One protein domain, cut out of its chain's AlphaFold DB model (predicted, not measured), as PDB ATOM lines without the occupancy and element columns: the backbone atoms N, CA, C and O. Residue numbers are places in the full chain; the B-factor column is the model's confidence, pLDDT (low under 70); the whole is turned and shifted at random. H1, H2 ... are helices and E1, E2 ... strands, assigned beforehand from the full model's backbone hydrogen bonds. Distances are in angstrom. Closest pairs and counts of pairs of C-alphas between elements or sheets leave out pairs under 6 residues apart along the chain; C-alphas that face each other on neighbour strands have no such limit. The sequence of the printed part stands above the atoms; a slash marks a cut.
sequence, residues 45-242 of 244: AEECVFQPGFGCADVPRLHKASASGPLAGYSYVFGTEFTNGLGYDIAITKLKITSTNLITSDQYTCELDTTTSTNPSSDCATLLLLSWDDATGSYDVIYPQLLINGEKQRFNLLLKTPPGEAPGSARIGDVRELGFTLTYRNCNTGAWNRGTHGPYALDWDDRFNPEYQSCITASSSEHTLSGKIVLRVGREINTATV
ATOM      1  N   ALA A  45     221.966 203.216 282.023       77.81
ATOM      2  CA  ALA A  45     220.682 203.760 282.427       77.81
ATOM      3  C   ALA A  45     219.572 202.751 282.113       77.81
ATOM      4  O   ALA A  45     219.687 201.950 281.185       77.81
ATOM      5  N   GLU A  46     218.514 202.771 282.917       82.75
ATOM      6  CA  GLU A  46     217.309 202.026 282.578       82.75
ATOM      7  C   GLU A  46     216.602 202.777 281.449       82.75
ATOM      8  O   GLU A  46     216.361 203.980 281.547       82.75
ATOM      9  N   GLU A  47     216.318 202.078 280.358       87.62
ATOM     10  CA  GLU A  47     215.771 202.655 279.138       87.62
ATOM     11  C   GLU A  47     214.517 201.889 278.739       87.62
ATOM     12  O   GLU A  47     214.487 200.661 278.776       87.62
ATOM     13  N   CYS A  48     213.484 202.616 278.324       88.38
ATOM     14  CA  CYS A  48     212.289 202.054 277.712       88.38
ATOM     15  C   CYS A  48     212.085 202.726 276.358       88.38
ATOM     16  O   CYS A  48     211.709 203.896 276.286       88.38
ATOM     17  N   VAL A  49     212.367 201.989 275.285       90.81
ATOM     18  CA  VAL A  49     212.354 202.508 273.916       90.81
ATOM     19  C   VAL A  49     211.319 201.750 273.099       90.81
ATOM     20  O   VAL A  49     211.428 200.541 272.906       90.81
ATOM     21  N   PHE A  50     210.331 202.479 272.595       90.12
ATOM     22  CA  PHE A  50     209.273 201.985 271.717       90.12
ATOM     23  C   PHE A  50     209.129 202.912 270.506       90.12
ATOM     24  O   PHE A  50     209.808 203.937 270.394       90.12
ATOM     25  N   GLN A  51     208.261 202.531 269.570       89.69
ATOM     26  CA  GLN A  51     207.908 203.382 268.438       89.69
ATOM     27  C   GLN A  51     207.259 204.699 268.911       89.69
ATOM     28  O   GLN A  51     206.598 204.712 269.951       89.69
ATOM     29  N   PRO A  52     207.403 205.808 268.158       88.56
ATOM     30  CA  PRO A  52     206.796 207.085 268.519       88.56
ATOM     31  C   PRO A  52     205.292 206.964 268.791       88.56
ATOM     32  O   PRO A  52     204.568 206.320 268.036       88.56
ATOM     33  N   GLY A  53     204.824 207.607 269.863       86.19
ATOM     34  CA  GLY A  53     203.427 207.533 270.292       86.19
ATOM     35  C   GLY A  53     203.110 206.352 271.211       86.19
ATOM     36  O   GLY A  53     201.991 206.267 271.694       86.19
ATOM     37  N   PHE A  54     204.066 205.482 271.531       88.44
ATOM     38  CA  PHE A  54     203.926 204.493 272.599       88.44
ATOM     39  C   PHE A  54     205.195 204.485 273.455       88.44
ATOM     40  O   PHE A  54     206.296 204.562 272.919       88.44
ATOM     41  N   GLY A  55     205.078 204.419 274.779       89.12
ATOM     42  CA  GLY A  55     206.259 204.467 275.648       89.12
ATOM     43  C   GLY A  55     205.960 204.165 277.106       89.12
ATOM     44  O   GLY A  55     204.804 203.965 277.470       89.12
ATOM     45  N   CYS A  56     206.988 204.141 277.952       88.19
ATOM     46  CA  CYS A  56     206.804 203.992 279.394       88.19
ATOM     47  C   CYS A  56     206.611 205.357 280.074       88.19
ATOM     48  O   CYS A  56     207.359 206.294 279.798       88.19
ATOM     49  N   ALA A  57     205.631 205.458 280.972       85.69
ATOM     50  CA  ALA A  57     205.459 206.594 281.881       85.69
ATOM     51  C   ALA A  57     206.425 206.532 283.066       85.69
ATOM     52  O   ALA A  57     206.964 207.561 283.465       85.69
ATOM     53  N   ASP A  58     206.615 205.331 283.608       83.69
ATOM     54  CA  ASP A  58     207.451 205.073 284.774       83.69
ATOM     55  C   ASP A  58     208.696 204.272 284.393       83.69
ATOM     56  O   ASP A  58     208.753 203.604 283.356       83.69
ATOM     57  N   VAL A  59     209.701 204.322 285.270       79.44
ATOM     58  CA  VAL A  59     210.888 203.476 285.140       79.44
ATOM     59  C   VAL A  59     210.496 202.000 285.293       79.44
ATOM     60  O   VAL A  59     209.903 201.623 286.311       79.44
ATOM     61  N   PRO A  60     210.806 201.147 284.304       84.19
ATOM     62  CA  PRO A  60     210.464 199.735 284.352       84.19
ATOM     63  C   PRO A  60     211.293 199.033 285.422       84.19
ATOM     64  O   PRO A  60     212.508 199.201 285.495       84.19
ATOM     65  N   ARG A  61     210.644 198.203 286.241       84.25
ATOM     66  CA  ARG A  61     211.302 197.486 287.336       84.25
ATOM     67  C   ARG A  61     211.208 195.987 287.130       84.25
ATOM     68  O   ARG A  61     210.145 195.463 286.807       84.25
ATOM     69  N   LEU A  62     212.303 195.288 287.401       85.81
ATOM     70  CA  LEU A  62     212.329 193.833 287.476       85.81
ATOM     71  C   LEU A  62     212.879 193.418 288.821       85.81
ATOM     72  O   LEU A  62     213.939 193.869 289.226       85.81
ATOM     73  N   HIS A  63     212.187 192.521 289.491       85.56
ATOM     74  CA  HIS A  63     212.598 192.003 290.783       85.56
ATOM     75  C   HIS A  63     212.621 190.487 290.749       85.56
ATOM     76  O   HIS A  63     211.943 189.865 289.929       85.56
ATOM     77  N   LYS A  64     213.371 189.888 291.672       83.56
ATOM     78  CA  LYS A  64     213.266 188.446 291.904       83.56
ATOM     79  C   LYS A  64     211.946 188.145 292.603       83.56
ATOM     80  O   LYS A  64     211.580 188.839 293.553       83.56
ATOM     81  N   ALA A  65     211.236 187.142 292.106       82.69
ATOM     82  CA  ALA A  65     210.024 186.656 292.745       82.69
ATOM     83  C   ALA A  65     210.385 185.851 294.001       82.69
ATOM     84  O   ALA A  65     211.363 185.104 294.000       82.69
ATOM     85  N   SER A  66     209.598 186.019 295.065       81.88
ATOM     86  CA  SER A  66     209.774 185.256 296.300       81.88
ATOM     87  C   SER A  66     209.491 183.772 296.092       81.88
ATOM     88  O   SER A  66     208.505 183.396 295.455       81.88
ATOM     89  N   ALA A  67     210.316 182.921 296.702       78.56
ATOM     90  CA  ALA A  67     210.113 181.472 296.700       78.56
ATOM     91  C   ALA A  67     208.910 181.016 297.555       78.56
ATOM     92  O   ALA A  67     208.569 179.834 297.553       78.56
ATOM     93  N   SER A  68     208.271 181.926 298.296       76.31
ATOM     94  CA  SER A  68     207.128 181.634 299.164       76.31
ATOM     95  C   SER A  68     205.961 182.598 298.930       76.31
ATOM     96  O   SER A  68     206.132 183.713 298.436       76.31
ATOM     97  N   GLY A  69     204.751 182.166 299.290       72.38
ATOM     98  CA  GLY A  69     203.536 182.965 299.123       72.38
ATOM     99  C   GLY A  69     202.993 182.971 297.684       72.38
ATOM    100  O   GLY A  69     203.269 182.045 296.923       72.38
ATOM    101  N   PRO A  70     202.219 184.002 297.287       69.06
ATOM    102  CA  PRO A  70     201.523 184.045 295.992       69.06
ATOM    103  C   PRO A  70     202.444 184.070 294.762       69.06
ATOM    104  O   PRO A  70     201.986 183.876 293.640       69.06
ATOM    105  N   LEU A  71     203.739 184.333 294.967       74.50
ATOM    106  CA  LEU A  71     204.763 184.323 293.923       74.50
ATOM    107  C   LEU A  71     205.490 182.981 293.783       74.50
ATOM    108  O   LEU A  71     206.344 182.845 292.903       74.50
ATOM    109  N   ALA A  72     205.154 181.986 294.610       76.06
ATOM    110  CA  ALA A  72     205.772 180.672 294.540       76.06
ATOM    111  C   ALA A  72     205.571 180.055 293.144       76.06
ATOM    112  O   ALA A  72     204.450 179.895 292.666       76.06
ATOM    113  N   GLY A  73     206.680 179.710 292.486       78.88
ATOM    114  CA  GLY A  73     206.691 179.157 291.128       78.88
ATOM    115  C   GLY A  73     207.022 180.163 290.021       78.88
ATOM    116  O   GLY A  73     207.219 179.739 288.882       78.88
ATOM    117  N   TYR A  74     207.149 181.453 290.339       80.94
ATOM    118  CA  TYR A  74     207.683 182.472 289.434       80.94
ATOM    119  C   TYR A  74     209.143 182.784 289.770       80.94
ATOM    120  O   TYR A  74     209.606 182.566 290.886       80.94
ATOM    121  N   SER A  75     209.890 183.284 288.789       84.25
ATOM    122  CA  SER A  75     211.310 183.630 288.935       84.25
ATOM    123  C   SER A  75     211.522 185.137 289.011       84.25
ATOM    124  O   SER A  75     212.349 185.604 289.795       84.25
ATOM    125  N   TYR A  76     210.743 185.908 288.248       84.44
ATOM    126  CA  TYR A  76     210.843 187.365 288.238       84.44
ATOM    127  C   TYR A  76     209.477 188.043 288.153       84.44
ATOM    128  O   TYR A  76     208.543 187.514 287.553       84.44
ATOM    129  N   VAL A  77     209.397 189.243 288.726       84.19
ATOM    130  CA  VAL A  77     208.253 190.154 288.619       84.19
ATOM    131  C   VAL A  77     208.704 191.381 287.843       84.19
ATOM    132  O   VAL A  77     209.592 192.102 288.300       84.19
ATOM    133  N   PHE A  78     208.109 191.605 286.677       84.31
ATOM    134  CA  PHE A  78     208.298 192.805 285.872       84.31
ATOM    135  C   PHE A  78     207.093 193.728 286.046       84.31
ATOM    136  O   PHE A  78     205.960 193.278 285.910       84.31
ATOM    137  N   GLY A  79     207.329 195.004 286.331       81.50
ATOM    138  CA  GLY A  79     206.277 196.006 286.467       81.50
ATOM    139  C   GLY A  79     206.670 197.299 285.776       81.50
ATOM    140  O   GLY A  79     207.778 197.803 285.978       81.50
ATOM    141  N   THR A  80     205.768 197.832 284.955       81.38
ATOM    142  CA  THR A  80     205.936 199.141 284.322       81.38
ATOM    143  C   THR A  80     204.583 199.752 283.961       81.38
ATOM    144  O   THR A  80     203.562 199.061 283.895       81.38
ATOM    145  N   GLU A  81     204.592 201.055 283.721       82.12
ATOM    146  CA  GLU A  81     203.436 201.821 283.279       82.12
ATOM    147  C   GLU A  81     203.644 202.276 281.842       82.12
ATOM    148  O   GLU A  81     204.642 202.925 281.536       82.12
ATOM    149  N   PHE A  82     202.714 201.929 280.959       84.12
ATOM    150  CA  PHE A  82     202.734 202.321 279.559       84.12
ATOM    151  C   PHE A  82     201.830 203.521 279.306       84.12
ATOM    152  O   PHE A  82     200.784 203.691 279.925       84.12
ATOM    153  N   THR A  83     202.241 204.337 278.347       86.25
ATOM    154  CA  THR A  83     201.537 205.517 277.849       86.25
ATOM    155  C   THR A  83     201.190 205.299 276.390       86.25
ATOM    156  O   THR A  83     202.021 204.831 275.606       86.25
ATOM    157  N   ASN A  84     199.964 205.664 276.024       86.25
ATOM    158  CA  ASN A  84     199.513 205.658 274.641       86.25
ATOM    159  C   ASN A  84     199.309 207.096 274.148       86.25
ATOM    160  O   ASN A  84     198.387 207.796 274.556       86.25
ATOM    161  N   GLY A  85     200.175 207.513 273.234       87.25
ATOM    162  CA  GLY A  85     200.136 208.771 272.498       87.25
ATOM    163  C   GLY A  85     199.786 208.610 271.013       87.25
ATOM    164  O   GLY A  85     199.983 209.559 270.260       87.25
ATOM    165  N   LEU A  86     199.268 207.456 270.570       86.62
ATOM    166  CA  LEU A  86     198.925 207.188 269.161       86.62
ATOM    167  C   LEU A  86     197.697 207.972 268.663       86.62
ATOM    168  O   LEU A  86     197.408 207.990 267.470       86.62
ATOM    169  N   GLY A  87     196.980 208.651 269.561       83.94
ATOM    170  CA  GLY A  87     195.831 209.496 269.216       83.94
ATOM    171  C   GLY A  87     194.486 208.763 269.185       83.94
ATOM    172  O   GLY A  87     193.450 209.405 269.031       83.94
ATOM    173  N   TYR A  88     194.504 207.450 269.379       83.00
ATOM    174  CA  TYR A  88     193.359 206.556 269.501       83.00
ATOM    175  C   TYR A  88     193.681 205.491 270.543       83.00
ATOM    176  O   TYR A  88     194.858 205.247 270.824       83.00
ATOM    177  N   ASP A  89     192.663 204.834 271.082       80.44
ATOM    178  CA  ASP A  89     192.899 203.831 272.114       80.44
ATOM    179  C   ASP A  89     193.090 202.452 271.495       80.44
ATOM    180  O   ASP A  89     192.608 202.150 270.396       80.44
ATOM    181  N   ILE A  90     193.882 201.644 272.191       83.38
ATOM    182  CA  ILE A  90     194.389 200.382 271.667       83.38
ATOM    183  C   ILE A  90     194.036 199.236 272.595       83.38
ATOM    184  O   ILE A  90     194.250 199.337 273.801       83.38
ATOM    185  N   ALA A  91     193.552 198.137 272.025       81.44
ATOM    186  CA  ALA A  91     193.400 196.870 272.729       81.44
ATOM    187  C   ALA A  91     194.583 195.966 272.380       81.44
ATOM    188  O   ALA A  91     194.778 195.634 271.210       81.44
ATOM    189  N   ILE A  92     195.381 195.575 273.373       81.12
ATOM    190  CA  ILE A  92     196.493 194.636 273.179       81.12
ATOM    191  C   ILE A  92     195.923 193.220 273.083       81.12
ATOM    192  O   ILE A  92     195.336 192.723 274.042       81.12
ATOM    193  N   THR A  93     196.131 192.571 271.938       79.44
ATOM    194  CA  THR A  93     195.671 191.206 271.644       79.44
ATOM    195  C   THR A  93     196.754 190.161 271.884       79.44
ATOM    196  O   THR A  93     196.455 189.051 272.313       79.44
ATOM    197  N   LYS A  94     198.024 190.496 271.621       80.38
ATOM    198  CA  LYS A  94     199.154 189.586 271.857       80.38
ATOM    199  C   LYS A  94     200.341 190.320 272.448       80.38
ATOM    200  O   LYS A  94     200.639 191.455 272.081       80.38
ATOM    201  N   LEU A  95     201.050 189.643 273.335       82.81
ATOM    202  CA  LEU A  95     202.259 190.125 273.978       82.81
ATOM    203  C   LEU A  95     203.348 189.069 273.831       82.81
ATOM    204  O   LEU A  95     203.286 188.002 274.430       82.81
ATOM    205  N   LYS A  96     204.378 189.391 273.058       84.06
ATOM    206  CA  LYS A  96     205.575 188.577 272.890       84.06
ATOM    207  C   LYS A  96     206.756 189.233 273.591       84.06
ATOM    208  O   LYS A  96     207.017 190.420 273.414       84.06
ATOM    209  N   ILE A  97     207.490 188.451 274.366       85.94
ATOM    210  CA  ILE A  97     208.598 188.899 275.202       85.94
ATOM    211  C   ILE A  97     209.804 188.036 274.901       85.94
ATOM    212  O   ILE A  97     209.727 186.814 274.935       85.94
ATOM    213  N   THR A  98     210.936 188.666 274.635       85.94
ATOM    214  CA  THR A  98     212.203 187.977 274.408       85.94
ATOM    215  C   THR A  98     213.209 188.411 275.459       85.94
ATOM    216  O   THR A  98     213.444 189.605 275.626       85.94
ATOM    217  N   SER A  99     213.830 187.462 276.152       84.31
ATOM    218  CA  SER A  99     214.916 187.730 277.100       84.31
ATOM    219  C   SER A  99     216.120 186.862 276.762       84.31
ATOM    220  O   SER A  99     215.955 185.730 276.322       84.31
ATOM    221  N   THR A 100     217.326 187.342 277.038       79.50
ATOM    222  CA  THR A 100     218.551 186.535 276.945       79.50
ATOM    223  C   THR A 100     219.213 186.460 278.310       79.50
ATOM    224  O   THR A 100     219.440 187.506 278.923       79.50
ATOM    225  N   ASN A 101     219.569 185.257 278.777       77.94
ATOM    226  CA  ASN A 101     220.296 185.062 280.044       77.94
ATOM    227  C   ASN A 101     219.593 185.637 281.298       77.94
ATOM    228  O   ASN A 101     220.237 185.931 282.315       77.94
ATOM    229  N   LEU A 102     218.275 185.854 281.235       81.88
ATOM    230  CA  LEU A 102     217.476 186.293 282.381       81.88
ATOM    231  C   LEU A 102     216.692 185.125 282.977       81.88
ATOM    232  O   LEU A 102     216.897 184.787 284.140       81.88
ATOM    233  N   ILE A 103     215.785 184.545 282.190       77.88
ATOM    234  CA  ILE A 103     214.891 183.474 282.652       77.88
ATOM    235  C   ILE A 103     215.592 182.125 282.541       77.88
ATOM    236  O   ILE A 103     215.551 181.335 283.478       77.88
ATOM    237  N   THR A 104     216.312 181.909 281.445       77.06
ATOM    238  CA  THR A 104     217.078 180.690 281.174       77.06
ATOM    239  C   THR A 104     218.497 181.065 280.745       77.06
ATOM    240  O   THR A 104     218.797 182.253 280.577       77.06
ATOM    241  N   SER A 105     219.402 180.089 280.632       76.38
ATOM    242  CA  SER A 105     220.776 180.318 280.148       76.38
ATOM    243  C   SER A 105     220.849 180.717 278.672       76.38
ATOM    244  O   SER A 105     221.884 181.202 278.227       76.38
ATOM    245  N   ASP A 106     219.763 180.539 277.925       76.75
ATOM    246  CA  ASP A 106     219.700 180.786 276.491       76.75
ATOM    247  C   ASP A 106     218.729 181.931 276.160       76.75
ATOM    248  O   ASP A 106     218.276 182.693 277.025       76.75
ATOM    249  N   GLN A 107     218.468 182.125 274.865       79.94
ATOM    250  CA  GLN A 107     217.431 183.043 274.423       79.94
ATOM    251  C   GLN A 107     216.061 182.438 274.713       79.94
ATOM    252  O   GLN A 107     215.698 181.380 274.206       79.94
ATOM    253  N   TYR A 108     215.276 183.177 275.477       77.88
ATOM    254  CA  TYR A 108     213.934 182.813 275.862       77.88
ATOM    255  C   TYR A 108     212.914 183.689 275.153       77.88
ATOM    256  O   TYR A 108     213.039 184.915 275.164       77.88
ATOM    257  N   THR A 109     211.896 183.068 274.565       81.00
ATOM    258  CA  THR A 109     210.767 183.767 273.949       81.00
ATOM    259  C   THR A 109     209.482 183.297 274.601       81.00
ATOM    260  O   THR A 109     209.214 182.102 274.647       81.00
ATOM    261  N   CYS A 110     208.699 184.252 275.077       76.38
ATOM    262  CA  CYS A 110     207.396 184.034 275.659       76.38
ATOM    263  C   CYS A 110     206.335 184.734 274.824       76.38
ATOM    264  O   CYS A 110     206.546 185.878 274.432       76.38
ATOM    265  N   GLU A 111     205.213 184.081 274.550       78.00
ATOM    266  CA  GLU A 111     204.099 184.680 273.819       78.00
ATOM    267  C   GLU A 111     202.804 184.454 274.588       78.00
ATOM    268  O   GLU A 111     202.513 183.344 275.025       78.00
ATOM    269  N   LEU A 112     202.053 185.533 274.771       75.81
ATOM    270  CA  LEU A 112     200.797 185.563 275.491       75.81
ATOM    271  C   LEU A 112     199.713 186.108 274.568       75.81
ATOM    272  O   LEU A 112     199.835 187.222 274.060       75.81
ATOM    273  N   ASP A 113     198.652 185.331 274.381       73.12
ATOM    274  CA  ASP A 113     197.463 185.739 273.638       73.12
ATOM    275  C   ASP A 113     196.356 186.119 274.630       73.12
ATOM    276  O   ASP A 113     195.929 185.299 275.446       73.12
ATOM    277  N   THR A 114     195.920 187.379 274.604       69.00
ATOM    278  CA  THR A 114     194.878 187.898 275.504       69.00
ATOM    279  C   THR A 114     193.469 187.657 274.958       69.00
ATOM    280  O   THR A 114     192.493 187.898 275.668       69.00
ATOM    281  N   THR A 115     193.335 187.179 273.715       65.44
ATOM    282  CA  THR A 115     192.033 186.969 273.059       65.44
ATOM    283  C   THR A 115     191.405 185.622 273.405       65.44
ATOM    284  O   THR A 115     190.183 185.482 273.400       65.44
ATOM    285  N   THR A 116     192.217 184.629 273.770       58.44
ATOM    286  CA  THR A 116     191.767 183.276 274.112       58.44
ATOM    287  C   THR A 116     191.822 183.076 275.628       58.44
ATOM    288  O   THR A 116     192.821 182.611 276.168       58.44
ATOM    289  N   SER A 117     190.752 183.452 276.340       50.00
ATOM    290  CA  SER A 117     190.656 183.474 277.815       50.00
ATOM    291  C   SER A 117     190.606 182.096 278.507       50.00
ATOM    292  O   SER A 117     189.885 181.903 279.491       50.00
ATOM    293  N   THR A 118     191.342 181.104 278.030       43.28
ATOM    294  CA  THR A 118     191.589 179.880 278.795       43.28
ATOM    295  C   THR A 118     192.995 179.998 279.335       43.28
ATOM    296  O   THR A 118     193.912 179.993 278.526       43.28
ATOM    297  N   ASN A 119     193.125 180.191 280.657       45.31
ATOM    298  CA  ASN A 119     194.361 180.196 281.455       45.31
ATOM    299  C   ASN A 119     195.649 180.013 280.627       45.31
ATOM    300  O   ASN A 119     195.807 178.935 280.051       45.31
ATOM    301  N   PRO A 120     196.611 180.958 280.637       47.34
ATOM    302  CA  PRO A 120     197.937 180.760 280.044       47.34
ATOM    303  C   PRO A 120     198.757 179.751 280.876       47.34
ATOM    304  O   PRO A 120     199.854 180.024 281.347       47.34
ATOM    305  N   SER A 121     198.199 178.570 281.134       43.84
ATOM    306  CA  SER A 121     198.779 177.506 281.938       43.84
ATOM    307  C   SER A 121     199.766 176.650 281.154       43.84
ATOM    308  O   SER A 121     200.199 175.637 281.698       43.84
ATOM    309  N   SER A 122     200.122 177.004 279.913       47.56
ATOM    310  CA  SER A 122     201.154 176.261 279.191       47.56
ATOM    311  C   SER A 122     202.531 176.892 279.305       47.56
ATOM    312  O   SER A 122     203.415 176.194 279.773       47.56
ATOM    313  N   ASP A 123     202.768 178.169 279.001       62.78
ATOM    314  CA  ASP A 123     204.159 178.580 278.805       62.78
ATOM    315  C   ASP A 123     204.471 179.963 279.383       62.78
ATOM    316  O   ASP A 123     203.759 180.939 279.196       62.78
ATOM    317  N   CYS A 124     205.591 180.019 280.097       67.75
ATOM    318  CA  CYS A 124     206.467 181.167 280.288       67.75
ATOM    319  C   CYS A 124     206.086 182.405 281.121       67.75
ATOM    320  O   CYS A 124     206.969 182.895 281.839       67.75
ATOM    321  N   ALA A 125     204.867 182.946 281.060       68.44
ATOM    322  CA  ALA A 125     204.521 184.151 281.822       68.44
ATOM    323  C   ALA A 125     203.017 184.318 282.081       68.44
ATOM    324  O   ALA A 125     202.186 183.954 281.258       68.44
ATOM    325  N   THR A 126     202.684 184.953 283.204       69.88
ATOM    326  CA  THR A 126     201.308 185.301 283.583       69.88
ATOM    327  C   THR A 126     201.190 186.814 283.732       69.88
ATOM    328  O   THR A 126     201.960 187.427 284.476       69.88
ATOM    329  N   LEU A 127     200.222 187.427 283.046       67.00
ATOM    330  CA  LEU A 127     199.805 188.801 283.333       67.00
ATOM    331  C   LEU A 127     198.931 188.808 284.582       67.00
ATOM    332  O   LEU A 127     197.953 188.067 284.661       67.00
ATOM    333  N   LEU A 128     199.283 189.658 285.538       61.41
ATOM    334  CA  LEU A 128     198.544 189.823 286.777       61.41
ATOM    335  C   LEU A 128     198.250 191.311 286.962       61.41
ATOM    336  O   LEU A 128     199.167 192.111 287.166       61.41
ATOM    337  N   LEU A 129     196.976 191.689 286.933       54.44
ATOM    338  CA  LEU A 129     196.536 192.852 287.692       54.44
ATOM    339  C   LEU A 129     196.167 192.324 289.074       54.44
ATOM    340  O   LEU A 129     195.239 191.533 289.199       54.44
ATOM    341  N   LEU A 130     196.932 192.694 290.100       50.28
ATOM    342  CA  LEU A 130     196.520 192.407 291.470       50.28
ATOM    343  C   LEU A 130     195.789 193.624 292.000       50.28
ATOM    344  O   LEU A 130     196.404 194.680 292.147       50.28
ATOM    345  N   SER A 131     194.506 193.452 292.286       47.19
ATOM    346  CA  SER A 131     193.781 194.382 293.141       47.19
ATOM    347  C   SER A 131     193.889 193.882 294.578       47.19
ATOM    348  O   SER A 131     193.745 192.685 294.831       47.19
ATOM    349  N   TRP A 132     194.205 194.775 295.510       42.34
ATOM    350  CA  TRP A 132     194.119 194.464 296.931       42.34
ATOM    351  C   TRP A 132     192.676 194.675 297.375       42.34
ATOM    352  O   TRP A 132     192.141 195.773 297.225       42.34
ATOM    353  N   ASP A 133     192.054 193.625 297.899       47.34
ATOM    354  CA  ASP A 133     190.734 193.724 298.503       47.34
ATOM    355  C   ASP A 133     190.882 193.957 300.012       47.34
ATOM    356  O   ASP A 133     191.233 193.054 300.777       47.34
ATOM    357  N   ASP A 134     190.593 195.186 300.440       41.34
ATOM    358  CA  ASP A 134     190.616 195.594 301.846       41.34
ATOM    359  C   ASP A 134     189.608 194.822 302.713       41.34
ATOM    360  O   ASP A 134     189.811 194.696 303.923       41.34
ATOM    361  N   ALA A 135     188.529 194.289 302.128       49.53
ATOM    362  CA  ALA A 135     187.502 193.559 302.865       49.53
ATOM    363  C   ALA A 135     187.936 192.126 303.198       49.53
ATOM    364  O   ALA A 135     187.625 191.620 304.278       49.53
ATOM    365  N   THR A 136     188.660 191.473 302.287       47.75
ATOM    366  CA  THR A 136     189.133 190.093 302.475       47.75
ATOM    367  C   THR A 136     190.593 190.009 302.918       47.75
ATOM    368  O   THR A 136     191.038 188.940 303.339       47.75
ATOM    369  N   GLY A 137     191.344 191.117 302.864       39.47
ATOM    370  CA  GLY A 137     192.782 191.136 303.140       39.47
ATOM    371  C   GLY A 137     193.567 190.248 302.171       39.47
ATOM    372  O   GLY A 137     194.602 189.685 302.540       39.47
ATOM    373  N   SER A 138     193.032 190.064 300.962       37.34
ATOM    374  CA  SER A 138     193.544 189.151 299.948       37.34
ATOM    375  C   SER A 138     193.864 189.899 298.658       37.34
ATOM    376  O   SER A 138     193.321 190.961 298.360       37.34
ATOM    377  N   TYR A 139     194.776 189.321 297.882       40.22
ATOM    378  CA  TYR A 139     195.067 189.778 296.530       40.22
ATOM    379  C   TYR A 139     194.136 189.065 295.559       40.22
ATOM    380  O   TYR A 139     194.170 187.835 295.482       40.22
ATOM    381  N   ASP A 140     193.361 189.830 294.799       42.25
ATOM    382  CA  ASP A 140     192.546 189.300 293.716       42.25
ATOM    383  C   ASP A 140     193.308 189.362 292.394       42.25
ATOM    384  O   ASP A 140     193.866 190.394 292.013       42.25
ATOM    385  N   VAL A 141     193.349 188.223 291.699       42.88
ATOM    386  CA  VAL A 141     193.998 188.078 290.394       42.88
ATOM    387  C   VAL A 141     193.004 188.456 289.305       42.88
ATOM    388  O   VAL A 141     192.109 187.681 288.972       42.88
ATOM    389  N   ILE A 142     193.191 189.634 288.716       47.72
ATOM    390  CA  ILE A 142     192.413 190.114 287.577       47.72
ATOM    391  C   ILE A 142     193.224 189.843 286.303       47.72
ATOM    392  O   ILE A 142     194.403 190.200 286.209       47.72
ATOM    393  N   TYR A 143     192.597 189.202 285.314       47.81
ATOM    394  CA  TYR A 143     193.170 189.026 283.978       47.81
ATOM    395  C   TYR A 143     192.914 190.302 283.169       47.81
ATOM    396  O   TYR A 143     191.759 190.557 282.821       47.81
ATOM    397  N   PRO A 144     193.934 191.127 282.873       49.84
ATOM    398  CA  PRO A 144     193.692 192.380 282.181       49.84
ATOM    399  C   PRO A 144     193.263 192.156 280.736       49.84
ATOM    400  O   PRO A 144     194.004 191.602 279.922       49.84
ATOM    401  N   GLN A 145     192.109 192.715 280.403       56.25
ATOM    402  CA  GLN A 145     191.890 193.285 279.085       56.25
ATOM    403  C   GLN A 145     192.735 194.566 279.009       56.25
ATOM    404  O   GLN A 145     192.522 195.512 279.765       56.25
ATOM    405  N   LEU A 146     193.774 194.572 278.174       62.34
ATOM    406  CA  LEU A 146     194.753 195.665 278.103       62.34
ATOM    407  C   LEU A 146     194.275 196.725 277.105       62.34
ATOM    408  O   LEU A 146     194.620 196.674 275.924       62.34
ATOM    409  N   LEU A 147     193.455 197.659 277.584       67.19
ATOM    410  CA  LEU A 147     192.933 198.774 276.796       67.19
ATOM    411  C   LEU A 147     193.603 200.092 277.190       67.19
ATOM    412  O   LEU A 147     193.211 200.711 278.172       67.19
ATOM    413  N   ILE A 148     194.572 200.576 276.417       69.00
ATOM    414  CA  ILE A 148     195.335 201.771 276.804       69.00
ATOM    415  C   ILE A 148     194.656 203.029 276.245       69.00
ATOM    416  O   ILE A 148     194.876 203.397 275.087       69.00
ATOM    417  N   ASN A 149     193.845 203.689 277.078       68.25
ATOM    418  CA  ASN A 149     193.045 204.866 276.717       68.25
ATOM    419  C   ASN A 149     193.733 206.197 277.044       68.25
ATOM    420  O   ASN A 149     193.409 206.815 278.052       68.25
ATOM    421  N   GLY A 150     194.695 206.619 276.221       61.56
ATOM    422  CA  GLY A 150     195.269 207.977 276.220       61.56
ATOM    423  C   GLY A 150     195.944 208.512 277.499       61.56
ATOM    424  O   GLY A 150     196.644 209.516 277.419       61.56
ATOM    425  N   GLU A 151     195.759 207.878 278.653       69.50
ATOM    426  CA  GLU A 151     196.239 208.332 279.950       69.50
ATOM    427  C   GLU A 151     197.512 207.580 280.304       69.50
ATOM    428  O   GLU A 151     198.590 208.053 279.964       69.50
ATOM    429  N   LYS A 152     197.393 206.412 280.939       76.06
ATOM    430  CA  LYS A 152     198.475 205.530 281.388       76.06
ATOM    431  C   LYS A 152     197.867 204.198 281.818       76.06
ATOM    432  O   LYS A 152     196.764 204.182 282.358       76.06
ATOM    433  N   GLN A 153     198.576 203.090 281.625       75.06
ATOM    434  CA  GLN A 153     198.187 201.801 282.196       75.06
ATOM    435  C   GLN A 153     199.381 201.051 282.752       75.06
ATOM    436  O   GLN A 153     200.383 200.833 282.069       75.06
ATOM    437  N   ARG A 154     199.246 200.619 284.003       73.44
ATOM    438  CA  ARG A 154     200.218 199.763 284.668       73.44
ATOM    439  C   ARG A 154     199.825 198.311 284.476       73.44
ATOM    440  O   ARG A 154     198.671 197.951 284.684       73.44
ATOM    441  N   PHE A 155     200.798 197.467 284.157       72.44
ATOM    442  CA  PHE A 155     200.621 196.027 284.270       72.44
ATOM    443  C   PHE A 155     201.847 195.378 284.894       72.44
ATOM    444  O   PHE A 155     202.980 195.834 284.718       72.44
ATOM    445  N   ASN A 156     201.595 194.297 285.626       74.88
ATOM    446  CA  ASN A 156     202.634 193.457 286.185       74.88
ATOM    447  C   ASN A 156     202.636 192.117 285.459       74.88
ATOM    448  O   ASN A 156     201.597 191.511 285.189       74.88
ATOM    449  N   LEU A 157     203.834 191.659 285.138       78.69
ATOM    450  CA  LEU A 157     204.077 190.401 284.474       78.69
ATOM    451  C   LEU A 157     204.915 189.513 285.383       78.69
ATOM    452  O   LEU A 157     206.005 189.884 285.826       78.69
ATOM    453  N   LEU A 158     204.410 188.313 285.623       79.25
ATOM    454  CA  LEU A 158     205.100 187.274 286.359       79.25
ATOM    455  C   LEU A 158     205.764 186.322 285.375       79.25
ATOM    456  O   LEU A 158     205.098 185.683 284.565       79.25
ATOM    457  N   LEU A 159     207.086 186.232 285.446       82.31
ATOM    458  CA  LEU A 159     207.902 185.416 284.555       82.31
ATOM    459  C   LEU A 159     208.221 184.088 285.237       82.31
ATOM    460  O   LEU A 159     208.764 184.070 286.346       82.31
ATOM    461  N   LYS A 160     207.909 182.978 284.569       83.00
ATOM    462  CA  LYS A 160     208.181 181.618 285.036       83.00
ATOM    463  C   LYS A 160     209.337 181.012 284.242       83.00
ATOM    464  O   LYS A 160     209.435 181.209 283.032       83.00
ATOM    465  N   THR A 161     210.203 180.268 284.928       81.75
ATOM    466  CA  THR A 161     211.228 179.447 284.265       81.75
ATOM    467  C   THR A 161     210.568 178.204 283.652       81.75
ATOM    468  O   THR A 161     209.738 177.581 284.326       81.75
ATOM    469  N   PRO A 162     210.904 177.823 282.406       74.38
ATOM    470  CA  PRO A 162     210.388 176.616 281.770       74.38
ATOM    471  C   PRO A 162     210.666 175.353 282.587       74.38
ATOM    472  O   PRO A 162     211.710 175.252 283.241       74.38
ATOM    473  N   PRO A 163     209.769 174.356 282.543       74.56
ATOM    474  CA  PRO A 163     210.029 173.074 283.176       74.56
ATOM    475  C   PRO A 163     211.252 172.404 282.531       74.56
ATOM    476  O   PRO A 163     211.289 172.191 281.325       74.56
ATOM    477  N   GLY A 164     212.245 172.044 283.350       74.00
ATOM    478  CA  GLY A 164     213.450 171.334 282.903       74.00
ATOM    479  C   GLY A 164     214.634 172.225 282.514       74.00
ATOM    480  O   GLY A 164     215.719 171.693 282.295       74.00
ATOM    481  N   GLU A 165     214.472 173.550 282.495       74.50
ATOM    482  CA  GLU A 165     215.584 174.482 282.294       74.50
ATOM    483  C   GLU A 165     216.110 175.026 283.626       74.50
ATOM    484  O   GLU A 165     215.356 175.294 284.565       74.50
ATOM    485  N   ALA A 166     217.433 175.185 283.720       77.75
ATOM    486  CA  ALA A 166     218.038 175.835 284.870       77.75
ATOM    487  C   ALA A 166     217.727 177.343 284.824       77.75
ATOM    488  O   ALA A 166     217.887 177.965 283.768       77.75
ATOM    489  N   PRO A 167     217.316 177.956 285.948       75.50
ATOM    490  CA  PRO A 167     217.040 179.383 285.981       75.50
ATOM    491  C   PRO A 167     218.292 180.185 285.615       75.50
ATOM    492  O   PRO A 167     219.405 179.868 286.045       75.50
ATOM    493  N   GLY A 168     218.100 181.252 284.838       71.62
ATOM    494  CA  GLY A 168     219.167 182.174 284.463       71.62
ATOM    495  C   GLY A 168     219.890 182.736 285.694       71.62
ATOM    496  O   GLY A 168     219.283 183.053 286.719       71.62
ATOM    497  N   SER A 169     221.213 182.886 285.603       73.44
ATOM    498  CA  SER A 169     222.107 183.214 286.727       73.44
ATOM    499  C   SER A 169     222.093 184.691 287.158       73.44
ATOM    500  O   SER A 169     223.073 185.186 287.723       73.44
ATOM    501  N   ALA A 170     220.999 185.423 286.908       75.50
ATOM    502  CA  ALA A 170     220.973 186.867 287.105       75.50
ATOM    503  C   ALA A 170     221.149 187.271 288.575       75.50
ATOM    504  O   ALA A 170     220.455 186.799 289.485       75.50
ATOM    505  N   ARG A 171     222.106 188.169 288.814       78.56
ATOM    506  CA  ARG A 171     222.416 188.714 290.137       78.56
ATOM    507  C   ARG A 171     221.702 190.045 290.333       78.56
ATOM    508  O   ARG A 171     221.383 190.745 289.379       78.56
ATOM    509  N   ILE A 172     221.444 190.396 291.590       78.44
ATOM    510  CA  ILE A 172     220.889 191.712 291.925       78.44
ATOM    511  C   ILE A 172     221.869 192.788 291.439       78.44
ATOM    512  O   ILE A 172     223.069 192.704 291.700       78.44
ATOM    513  N   GLY A 173     221.352 193.794 290.737       76.00
ATOM    514  CA  GLY A 173     222.116 194.882 290.132       76.00
ATOM    515  C   GLY A 173     222.604 194.608 288.710       76.00
ATOM    516  O   GLY A 173     223.070 195.551 288.059       76.00
ATOM    517  N   ASP A 174     222.468 193.372 288.217       82.62
ATOM    518  CA  ASP A 174     222.750 193.045 286.825       82.62
ATOM    519  C   ASP A 174     221.794 193.797 285.900       82.62
ATOM    520  O   ASP A 174     220.590 193.876 286.151       82.62
ATOM    521  N   VAL A 175     222.338 194.310 284.801       82.19
ATOM    522  CA  VAL A 175     221.549 194.914 283.731       82.19
ATOM    523  C   VAL A 175     221.069 193.809 282.803       82.19
ATOM    524  O   VAL A 175     221.822 192.890 282.454       82.19
ATOM    525  N   ARG A 176     219.795 193.880 282.433       85.62
ATOM    526  CA  ARG A 176     219.125 192.923 281.565       85.62
ATOM    527  C   ARG A 176     218.334 193.658 280.503       85.62
ATOM    528  O   ARG A 176     217.855 194.769 280.707       85.62
ATOM    529  N   GLU A 177     218.241 193.002 279.363       87.00
ATOM    530  CA  GLU A 177     217.525 193.485 278.200       87.00
ATOM    531  C   GLU A 177     216.319 192.586 277.960       87.00
ATOM    532  O   GLU A 177     216.439 191.358 277.914       87.00
ATOM    533  N   LEU A 178     215.160 193.219 277.826       87.19
ATOM    534  CA  LEU A 178     213.900 192.597 277.471       87.19
ATOM    535  C   LEU A 178     213.408 193.210 276.162       87.19
ATOM    536  O   LEU A 178     213.194 194.419 276.066       87.19
ATOM    537  N   GLY A 179     213.222 192.371 275.152       88.00
ATOM    538  CA  GLY A 179     212.499 192.735 273.942       88.00
ATOM    539  C   GLY A 179     211.008 192.517 274.151       88.00
ATOM    540  O   GLY A 179     210.599 191.480 274.666       88.00
ATOM    541  N   PHE A 180     210.204 193.487 273.739       87.31
ATOM    542  CA  PHE A 180     208.750 193.425 273.780       87.31
ATOM    543  C   PHE A 180     208.209 193.592 272.368       87.31
ATOM    544  O   PHE A 180     208.662 194.443 271.606       87.31
ATOM    545  N   THR A 181     207.239 192.772 271.998       87.38
ATOM    546  CA  THR A 181     206.456 192.921 270.776       87.38
ATOM    547  C   THR A 181     204.991 192.790 271.148       87.38
ATOM    548  O   THR A 181     204.552 191.752 271.627       87.38
ATOM    549  N   LEU A 182     204.259 193.877 270.972       86.31
ATOM    550  CA  LEU A 182     202.850 194.017 271.290       86.31
ATOM    551  C   LEU A 182     202.072 193.993 269.980       86.31
ATOM    552  O   LEU A 182     202.342 194.802 269.094       86.31
ATOM    553  N   THR A 183     201.100 193.105 269.870       87.75
ATOM    554  CA  THR A 183     200.080 193.161 268.825       87.75
ATOM    555  C   THR A 183     198.848 193.815 269.418       87.75
ATOM    556  O   THR A 183     198.405 193.438 270.504       87.75
ATOM    557  N   TYR A 184     198.317 194.817 268.730       87.44
ATOM    558  CA  TYR A 184     197.181 195.595 269.189       87.44
ATOM    559  C   TYR A 184     196.192 195.873 268.057       87.44
ATOM    560  O   TYR A 184     196.526 195.800 266.871       87.44
ATOM    561  N   ARG A 185     194.968 196.232 268.434       86.12
ATOM    562  CA  ARG A 185     193.917 196.718 267.536       86.12
ATOM    563  C   ARG A 185     193.554 198.150 267.882       86.12
ATOM    564  O   ARG A 185     193.601 198.542 269.046       86.12
ATOM    565  N   ASN A 186     193.220 198.930 266.860       86.62
ATOM    566  CA  ASN A 186     192.711 200.285 267.028       86.62
ATOM    567  C   ASN A 186     191.216 200.219 267.365       86.62
ATOM    568  O   ASN A 186     190.428 199.759 266.542       86.62
ATOM    569  N   CYS A 187     190.834 200.703 268.547       78.62
ATOM    570  CA  CYS A 187     189.451 200.657 269.025       78.62
ATOM    571  C   CYS A 187     188.592 201.843 268.572       78.62
ATOM    572  O   CYS A 187     187.407 201.897 268.875       78.62
ATOM    573  N   ASN A 188     189.150 202.786 267.811       75.56
ATOM    574  CA  ASN A 188     188.449 203.995 267.371       75.56
ATOM    575  C   ASN A 188     187.546 203.769 266.140       75.56
ATOM    576  O   ASN A 188     187.103 204.714 265.490       75.56
ATOM    577  N   THR A 189     187.292 202.513 265.769       61.66
ATOM    578  CA  THR A 189     186.411 202.133 264.658       61.66
ATOM    579  C   THR A 189     185.029 201.740 265.195       61.66
ATOM    580  O   THR A 189     184.661 200.570 265.143       61.66
ATOM    581  N   GLY A 190     184.258 202.676 265.764       59.66
ATOM    582  CA  GLY A 190     182.926 202.353 266.301       59.66
ATOM    583  C   GLY A 190     182.292 203.427 267.189       59.66
ATOM    584  O   GLY A 190     182.658 204.594 267.123       59.66
ATOM    585  N   ALA A 191     181.336 203.016 268.033       53.59
ATOM    586  CA  ALA A 191     180.596 203.852 268.999       53.59
ATOM    587  C   ALA A 191     181.445 204.340 270.194       53.59
ATOM    588  O   ALA A 191     180.912 204.703 271.240       53.59
ATOM    589  N   TRP A 192     182.763 204.303 270.049       58.88
ATOM    590  CA  TRP A 192     183.710 204.368 271.140       58.88
ATOM    591  C   TRP A 192     184.454 205.703 271.057       58.88
ATOM    592  O   TRP A 192     185.167 205.975 270.093       58.88
ATOM    593  N   ASN A 193     184.199 206.588 272.022       58.66
ATOM    594  CA  ASN A 193     184.761 207.936 272.048       58.66
ATOM    595  C   ASN A 193     185.991 207.948 272.958       58.66
ATOM    596  O   ASN A 193     185.924 207.543 274.114       58.66
ATOM    597  N   ARG A 194     187.114 208.465 272.456       58.12
ATOM    598  CA  ARG A 194     188.355 208.594 273.231       58.12
ATOM    599  C   ARG A 194     188.100 209.259 274.590       58.12
ATOM    600  O   ARG A 194     187.491 210.329 274.644       58.12
ATOM    601  N   GLY A 195     188.594 208.655 275.671       55.62
ATOM    602  CA  GLY A 195     188.478 209.215 277.022       55.62
ATOM    603  C   GLY A 195     187.113 209.065 277.715       55.62
ATOM    604  O   GLY A 195     186.944 209.640 278.787       55.62
ATOM    605  N   THR A 196     186.142 208.312 277.174       54.47
ATOM    606  CA  THR A 196     184.861 208.075 277.886       54.47
ATOM    607  C   THR A 196     184.961 207.086 279.043       54.47
ATOM    608  O   THR A 196     184.089 207.083 279.910       54.47
ATOM    609  N   HIS A 197     186.028 206.289 279.101       54.22
ATOM    610  CA  HIS A 197     186.252 205.293 280.149       54.22
ATOM    611  C   HIS A 197     187.515 205.653 280.922       54.22
ATOM    612  O   HIS A 197     188.588 205.789 280.330       54.22
ATOM    613  N   GLY A 198     187.380 205.831 282.237       49.25
ATOM    614  CA  GLY A 198     188.519 206.087 283.111       49.25
ATOM    615  C   GLY A 198     189.515 204.916 283.109       49.25
ATOM    616  O   GLY A 198     189.145 203.789 282.776       49.25
ATOM    617  N   PRO A 199     190.765 205.144 283.545       45.69
ATOM    618  CA  PRO A 199     191.845 204.150 283.515       45.69
ATOM    619  C   PRO A 199     191.573 202.930 284.414       45.69
ATOM    620  O   PRO A 199     192.252 201.914 284.286       45.69
ATOM    621  N   TYR A 200     190.564 203.030 285.289       47.12
ATOM    622  CA  TYR A 200     190.133 202.015 286.254       47.12
ATOM    623  C   TYR A 200     188.712 201.486 286.007       47.12
ATOM    624  O   TYR A 200     188.187 200.767 286.848       47.12
ATOM    625  N   ALA A 201     188.066 201.826 284.888       39.94
ATOM    626  CA  ALA A 201     186.703 201.375 284.581       39.94
ATOM    627  C   ALA A 201     186.649 199.921 284.063       39.94
ATOM    628  O   ALA A 201     185.863 199.618 283.174       39.94
ATOM    629  N   LEU A 202     187.520 199.051 284.580       47.81
ATOM    630  CA  LEU A 202     187.461 197.606 284.383       47.81
ATOM    631  C   LEU A 202     187.211 196.995 285.761       47.81
ATOM    632  O   LEU A 202     188.144 196.595 286.459       47.81
ATOM    633  N   ASP A 203     185.947 197.036 286.175       44.00
ATOM    634  CA  ASP A 203     185.477 196.371 287.390       44.00
ATOM    635  C   ASP A 203     185.473 194.844 287.159       44.00
ATOM    636  O   ASP A 203     185.506 194.365 286.027       44.00
ATOM    637  N   TRP A 204     185.469 194.052 288.227       42.19
ATOM    638  CA  TRP A 204     185.780 192.609 288.253       42.19
ATOM    639  C   TRP A 204     184.929 191.715 287.312       42.19
ATOM    640  O   TRP A 204     185.301 190.573 287.027       42.19
ATOM    641  N   ASP A 205     183.810 192.228 286.790       44.62
ATOM    642  CA  ASP A 205     182.886 191.519 285.889       44.62
ATOM    643  C   ASP A 205     183.131 191.800 284.385       44.62
ATOM    644  O   ASP A 205     182.570 191.155 283.497       44.62
ATOM    645  N   ASP A 206     184.071 192.693 284.062       46.28
ATOM    646  CA  ASP A 206     184.349 193.156 282.698       46.28
ATOM    647  C   ASP A 206     185.203 192.201 281.847       46.28
ATOM    648  O   ASP A 206     185.662 192.548 280.757       46.28
ATOM    649  N   ARG A 207     185.292 190.914 282.217       45.09
ATOM    650  CA  ARG A 207     185.611 189.856 281.225       45.09
ATOM    651  C   ARG A 207     184.646 189.904 280.027       45.09
ATOM    652  O   ARG A 207     184.980 189.431 278.937       45.09
ATOM    653  N   PHE A 208     183.504 190.554 280.234       49.25
ATOM    654  CA  PHE A 208     182.497 190.910 279.259       49.25
ATOM    655  C   PHE A 208     182.347 192.418 279.061       49.25
ATOM    656  O   PHE A 208     181.238 192.805 278.711       49.25
ATOM    657  N   ASN A 209     183.379 193.267 279.231       56.91
ATOM    658  CA  ASN A 209     183.253 194.645 278.758       56.91
ATOM    659  C   ASN A 209     182.938 194.551 277.256       56.91
ATOM    660  O   ASN A 209     183.802 194.148 276.461       56.91
ATOM    661  N   PRO A 210     181.684 194.833 276.861       60.09
ATOM    662  CA  PRO A 210     181.234 194.565 275.510       60.09
ATOM    663  C   PRO A 210     181.984 195.465 274.533       60.09
ATOM    664  O   PRO A 210     182.089 195.128 273.361       60.09
ATOM    665  N   GLU A 211     182.562 196.564 275.014       62.06
ATOM    666  CA  GLU A 211     183.352 197.499 274.235       62.06
ATOM    667  C   GLU A 211     184.755 196.961 273.945       62.06
ATOM    668  O   GLU A 211     185.164 196.969 272.784       62.06
ATOM    669  N   TYR A 212     185.463 196.396 274.932       64.50
ATOM    670  CA  TYR A 212     186.730 195.701 274.664       64.50
ATOM    671  C   TYR A 212     186.501 194.504 273.743       64.50
ATOM    672  O   TYR A 212     187.206 194.356 272.745       64.50
ATOM    673  N   GLN A 213     185.467 193.699 274.022       68.94
ATOM    674  CA  GLN A 213     185.063 192.592 273.156       68.94
ATOM    675  C   GLN A 213     184.737 193.090 271.745       68.94
ATOM    676  O   GLN A 213     185.200 192.503 270.770       68.94
ATOM    677  N   SER A 214     184.027 194.212 271.602       72.06
ATOM    678  CA  SER A 214     183.739 194.808 270.295       72.06
ATOM    679  C   SER A 214     185.005 195.274 269.576       72.06
ATOM    680  O   SER A 214     185.109 195.073 268.372       72.06
ATOM    681  N   CYS A 215     186.001 195.807 270.290       75.12
ATOM    682  CA  CYS A 215     187.270 196.211 269.692       75.12
ATOM    683  C   CYS A 215     188.099 195.005 269.225       75.12
ATOM    684  O   CYS A 215     188.626 195.011 268.112       75.12
ATOM    685  N   ILE A 216     188.204 193.946 270.035       72.50
ATOM    686  CA  ILE A 216     189.007 192.774 269.654       72.50
ATOM    687  C   ILE A 216     188.316 191.890 268.608       72.50
ATOM    688  O   ILE A 216     189.003 191.241 267.821       72.50
ATOM    689  N   THR A 217     186.977 191.877 268.565       71.50
ATOM    690  CA  THR A 217     186.189 191.106 267.583       71.50
ATOM    691  C   THR A 217     185.877 191.880 266.302       71.50
ATOM    692  O   THR A 217     185.519 191.261 265.298       71.50
ATOM    693  N   ALA A 218     186.031 193.210 266.293       65.38
ATOM    694  CA  ALA A 218     185.867 194.019 265.092       65.38
ATOM    695  C   ALA A 218     186.818 193.558 263.979       65.38
ATOM    696  O   ALA A 218     187.945 193.126 264.225       65.38
ATOM    697  N   SER A 219     186.401 193.719 262.721       63.56
ATOM    698  CA  SER A 219     187.218 193.432 261.531       63.56
ATOM    699  C   SER A 219     188.361 194.441 261.308       63.56
ATOM    700  O   SER A 219     188.793 194.654 260.174       63.56
ATOM    701  N   SER A 220     188.852 195.087 262.369       67.81
ATOM    702  CA  SER A 220     189.968 196.028 262.316       67.81
ATOM    703  C   SER A 220     191.282 195.304 262.017       67.81
ATOM    704  O   SER A 220     191.503 194.185 262.489       67.81
ATOM    705  N   SER A 221     192.195 195.965 261.305       80.12
ATOM    706  CA  SER A 221     193.563 195.479 261.127       80.12
ATOM    707  C   SER A 221     194.300 195.380 262.465       80.12
ATOM    708  O   SER A 221     194.228 196.287 263.295       80.12
ATOM    709  N   GLU A 222     195.033 194.284 262.660       85.88
ATOM    710  CA  GLU A 222     196.010 194.178 263.742       85.88
ATOM    711  C   GLU A 222     197.283 194.934 263.374       85.88
ATOM    712  O   GLU A 222     197.748 194.904 262.232       85.88
ATOM    713  N   HIS A 223     197.854 195.597 264.367       89.12
ATOM    714  CA  HIS A 223     199.092 196.346 264.260       89.12
ATOM    715  C   HIS A 223     200.090 195.817 265.281       89.12
ATOM    716  O   HIS A 223     199.710 195.330 266.343       89.12
ATOM    717  N   THR A 224     201.379 195.925 264.974       90.88
ATOM    718  CA  THR A 224     202.447 195.464 265.861       90.88
ATOM    719  C   THR A 224     203.372 196.615 266.239       90.88
ATOM    720  O   THR A 224     203.786 197.408 265.395       90.88
ATOM    721  N   LEU A 225     203.701 196.704 267.528       89.81
ATOM    722  CA  LEU A 225     204.707 197.607 268.082       89.81
ATOM    723  C   LEU A 225     205.794 196.749 268.699       89.81
ATOM    724  O   LEU A 225     205.511 195.899 269.540       89.81
ATOM    725  N   SER A 226     207.040 197.006 268.338       91.56
ATOM    726  CA  SER A 226     208.179 196.405 269.023       91.56
ATOM    727  C   SER A 226     208.943 197.476 269.776       91.56
ATOM    728  O   SER A 226     209.080 198.612 269.316       91.56
ATOM    729  N   GLY A 227     209.436 197.097 270.943       89.56
ATOM    730  CA  GLY A 227     210.255 197.935 271.788       89.56
ATOM    731  C   GLY A 227     211.269 197.113 272.555       89.56
ATOM    732  O   GLY A 227     211.239 195.880 272.583       89.56
ATOM    733  N   LYS A 228     212.191 197.829 273.171       90.62
ATOM    734  CA  LYS A 228     213.266 197.276 273.973       90.62
ATOM    735  C   LYS A 228     213.286 197.997 275.302       90.62
ATOM    736  O   LYS A 228     213.192 199.222 275.358       90.62
ATOM    737  N   ILE A 229     213.436 197.217 276.360       88.94
ATOM    738  CA  ILE A 229     213.582 197.726 277.709       88.94
ATOM    739  C   ILE A 229     214.890 197.202 278.290       88.94
ATOM    740  O   ILE A 229     215.126 195.995 278.334       88.94
ATOM    741  N   VAL A 230     215.743 198.119 278.731       88.88
ATOM    742  CA  VAL A 230     216.986 197.831 279.447       88.88
ATOM    743  C   VAL A 230     216.781 198.244 280.891       88.88
ATOM    744  O   VAL A 230     216.358 199.361 281.161       88.88
ATOM    745  N   LEU A 231     217.034 197.344 281.830       88.25
ATOM    746  CA  LEU A 231     216.667 197.558 283.229       88.25
ATOM    747  C   LEU A 231     217.528 196.719 284.170       88.25
ATOM    748  O   LEU A 231     218.171 195.755 283.746       88.25
ATOM    749  N   ARG A 232     217.554 197.071 285.456       85.56
ATOM    750  CA  ARG A 232     218.316 196.322 286.460       85.56
ATOM    751  C   ARG A 232     217.447 195.326 287.200       85.56
ATOM    752  O   ARG A 232     216.300 195.595 287.546       85.56
ATOM    753  N   VAL A 233     218.047 194.187 287.529       85.00
ATOM    754  CA  VAL A 233     217.445 193.226 288.452       85.00
ATOM    755  C   VAL A 233     217.511 193.814 289.862       85.00
ATOM    756  O   VAL A 233     218.580 193.936 290.461       85.00
ATOM    757  N   GLY A 234     216.359 194.203 290.387       82.94
ATOM    758  CA  GLY A 234     216.156 194.679 291.742       82.94
ATOM    759  C   GLY A 234     216.236 193.568 292.789       82.94
ATOM    760  O   GLY A 234     216.571 192.414 292.512       82.94
ATOM    761  N   ARG A 235     215.934 193.942 294.033       83.44
ATOM    762  CA  ARG A 235     215.881 193.012 295.170       83.44
ATOM    763  C   ARG A 235     214.784 191.957 294.997       83.44
ATOM    764  O   ARG A 235     213.917 192.079 294.139       83.44
ATOM    765  N   GLU A 236     214.821 190.931 295.833       81.12
ATOM    766  CA  GLU A 236     213.701 189.998 295.965       81.12
ATOM    767  C   GLU A 236     212.500 190.713 296.592       81.12
ATOM    768  O   GLU A 236     212.662 191.485 297.543       81.12
ATOM    769  N   ILE A 237     211.314 190.499 296.023       73.00
ATOM    770  CA  ILE A 237     210.068 191.088 296.515       73.00
ATOM    771  C   ILE A 237     209.044 189.996 296.802       73.00
ATOM    772  O   ILE A 237     208.867 189.051 296.032       73.00
ATOM    773  N   ASN A 238     208.329 190.168 297.910       65.94
ATOM    774  CA  ASN A 238     207.064 189.481 298.130       65.94
ATOM    775  C   ASN A 238     205.971 190.264 297.388       65.94
ATOM    776  O   ASN A 238     206.057 191.491 297.281       65.94
ATOM    777  N   THR A 239     204.924 189.599 296.900       56.31
ATOM    778  CA  THR A 239     203.798 190.266 296.213       56.31
ATOM    779  C   THR A 239     203.176 191.385 297.042       56.31
ATOM    780  O   THR A 239     202.755 192.391 296.483       56.31
ATOM    781  N   ALA A 240     203.220 191.269 298.371       50.19
ATOM    782  CA  ALA A 240     202.714 192.302 299.266       50.19
ATOM    783  C   ALA A 240     203.511 193.619 299.259       50.19
ATOM    784  O   ALA A 240     203.003 194.652 299.670       50.19
ATOM    785  N   THR A 241     204.756 193.601 298.780       48.59
ATOM    786  CA  THR A 241     205.645 194.778 298.739       48.59
ATOM    787  C   THR A 241     205.698 195.482 297.383       48.59
ATOM    788  O   THR A 241     206.374 196.497 297.264       48.59
ATOM    789  N   VAL A 242     205.026 194.965 296.349       46.62
ATOM    790  CA  VAL A 242     205.072 195.545 294.985       46.62
ATOM    791  C   VAL A 242     204.236 196.825 294.875       46.62
ATOM    792  O   VAL A 242     204.465 197.629 293.975       46.62
TER     793      VAL A 242
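AT A GLANCE: This is residues 45 to 242 of the 244 residues of an uncharacterized protein of Candidatus Micrarchaeota archaeon (UniProt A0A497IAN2). Two layers of strands lie partly face to face as a flattened, nearly closed barrel: E5, E6, E11 and the first part of E12 make one layer, E3, E4, E7 and E10 the other, and E12 bends from the first into the second. The hairpin of E7 and E8 sticks out from the second layer with its turn, residues 134 to 137, and H1 packs across E5 and E9 at one end. The printed part has 198 residues, with strands E1 to E12 in chain order and H1 between E11 and E12. The strands form one branched, mixed, strongly twisted sheet; the class is mostly strand, though named elements hold 98 residues, under half. The whole is compact, with a radius of gyration of the C-alphas of 16.8 A and spans of 49 by 41 by 29 A.

HOW THE PARTS SIT: E12, residues 222 to 237, bends by 90 degrees at residue 234. On one side of it is antiparallel E11, residues 175 to 186, with N 178 and O 229 2.8 A apart; on the other side is antiparallel E1, residues 47 to 49, with N 47 and O 230 at 2.8 A. E3, residues 61 to 65, is parallel to E12, with N 234 and O 62 at 2.7 A. E5, residues 90 to 100, bends by 68 degrees at residue 93 and is antiparallel to E11, with N 96 and O 181 at 2.8 A. On its other side are E6, residues 107 to 113, a hairpin with E5, with N 97 and O 110 at 2.7 A, and E9, residues 146 to 148, with N 92 and O 146 at 2.9 A. E4, residues 76 to 84, forms a hairpin with E3, with N 63 and O 77 at 2.9 A. E2, residues 54 to 56, is beside E4 on the same side, with N 83 and O 55 at 2.7 A; E10, residues 153 to 159, is on the other, with N 78 and O 157 at 2.8 A. E7, residues 125 to 133, is antiparallel to E10, with N 126 and O 158 at 2.9 A, and forms a hairpin with E8, residues 138 to 142, with N 140 and O 131 at 2.9 A. The closest C-alphas of E6 and E7, those of Cys 110 and Ala 125, are 6.8 A apart; E4 and E11 are apart. H1, residues 210 to 217, is on the sheet at a height of 9.4 A, only just over E5 and E9, with 3 C-alphas over each, and runs across the strands, at 66 degrees to E5 on the local plane. The closest C-alphas of H1 and E5 are those of Ile 216 and Ala 91, 6.7 A. In H1 every O i to N i+4 pair is within hydrogen-bond range.

IN THESE COORDINATES: E1 begins at C-alpha 47 (215.771, 202.655, 279.138). From first to last C-alpha E12 measures 35.8 A, E11 33.8 A, E5 28.3 A, E4 25.5 A and E7 23.7 A. H1, 10.0 A, begins at C-alpha 210 (181.234, 194.565, 275.510). E12 ends at C-alpha 237 (210.068, 191.088, 296.515).

THE WHOLE: The C-alphas farthest apart, those of Ser 169 and Ala 191, are 49.6 A apart. The printed part has no cut. The long links are E6 to E7, E10 to E11 and E11 to H1. Mean pLDDT of the printed part is 71.8; 72 residues are under 70, among them residues 114 to 151 and 189 to 213.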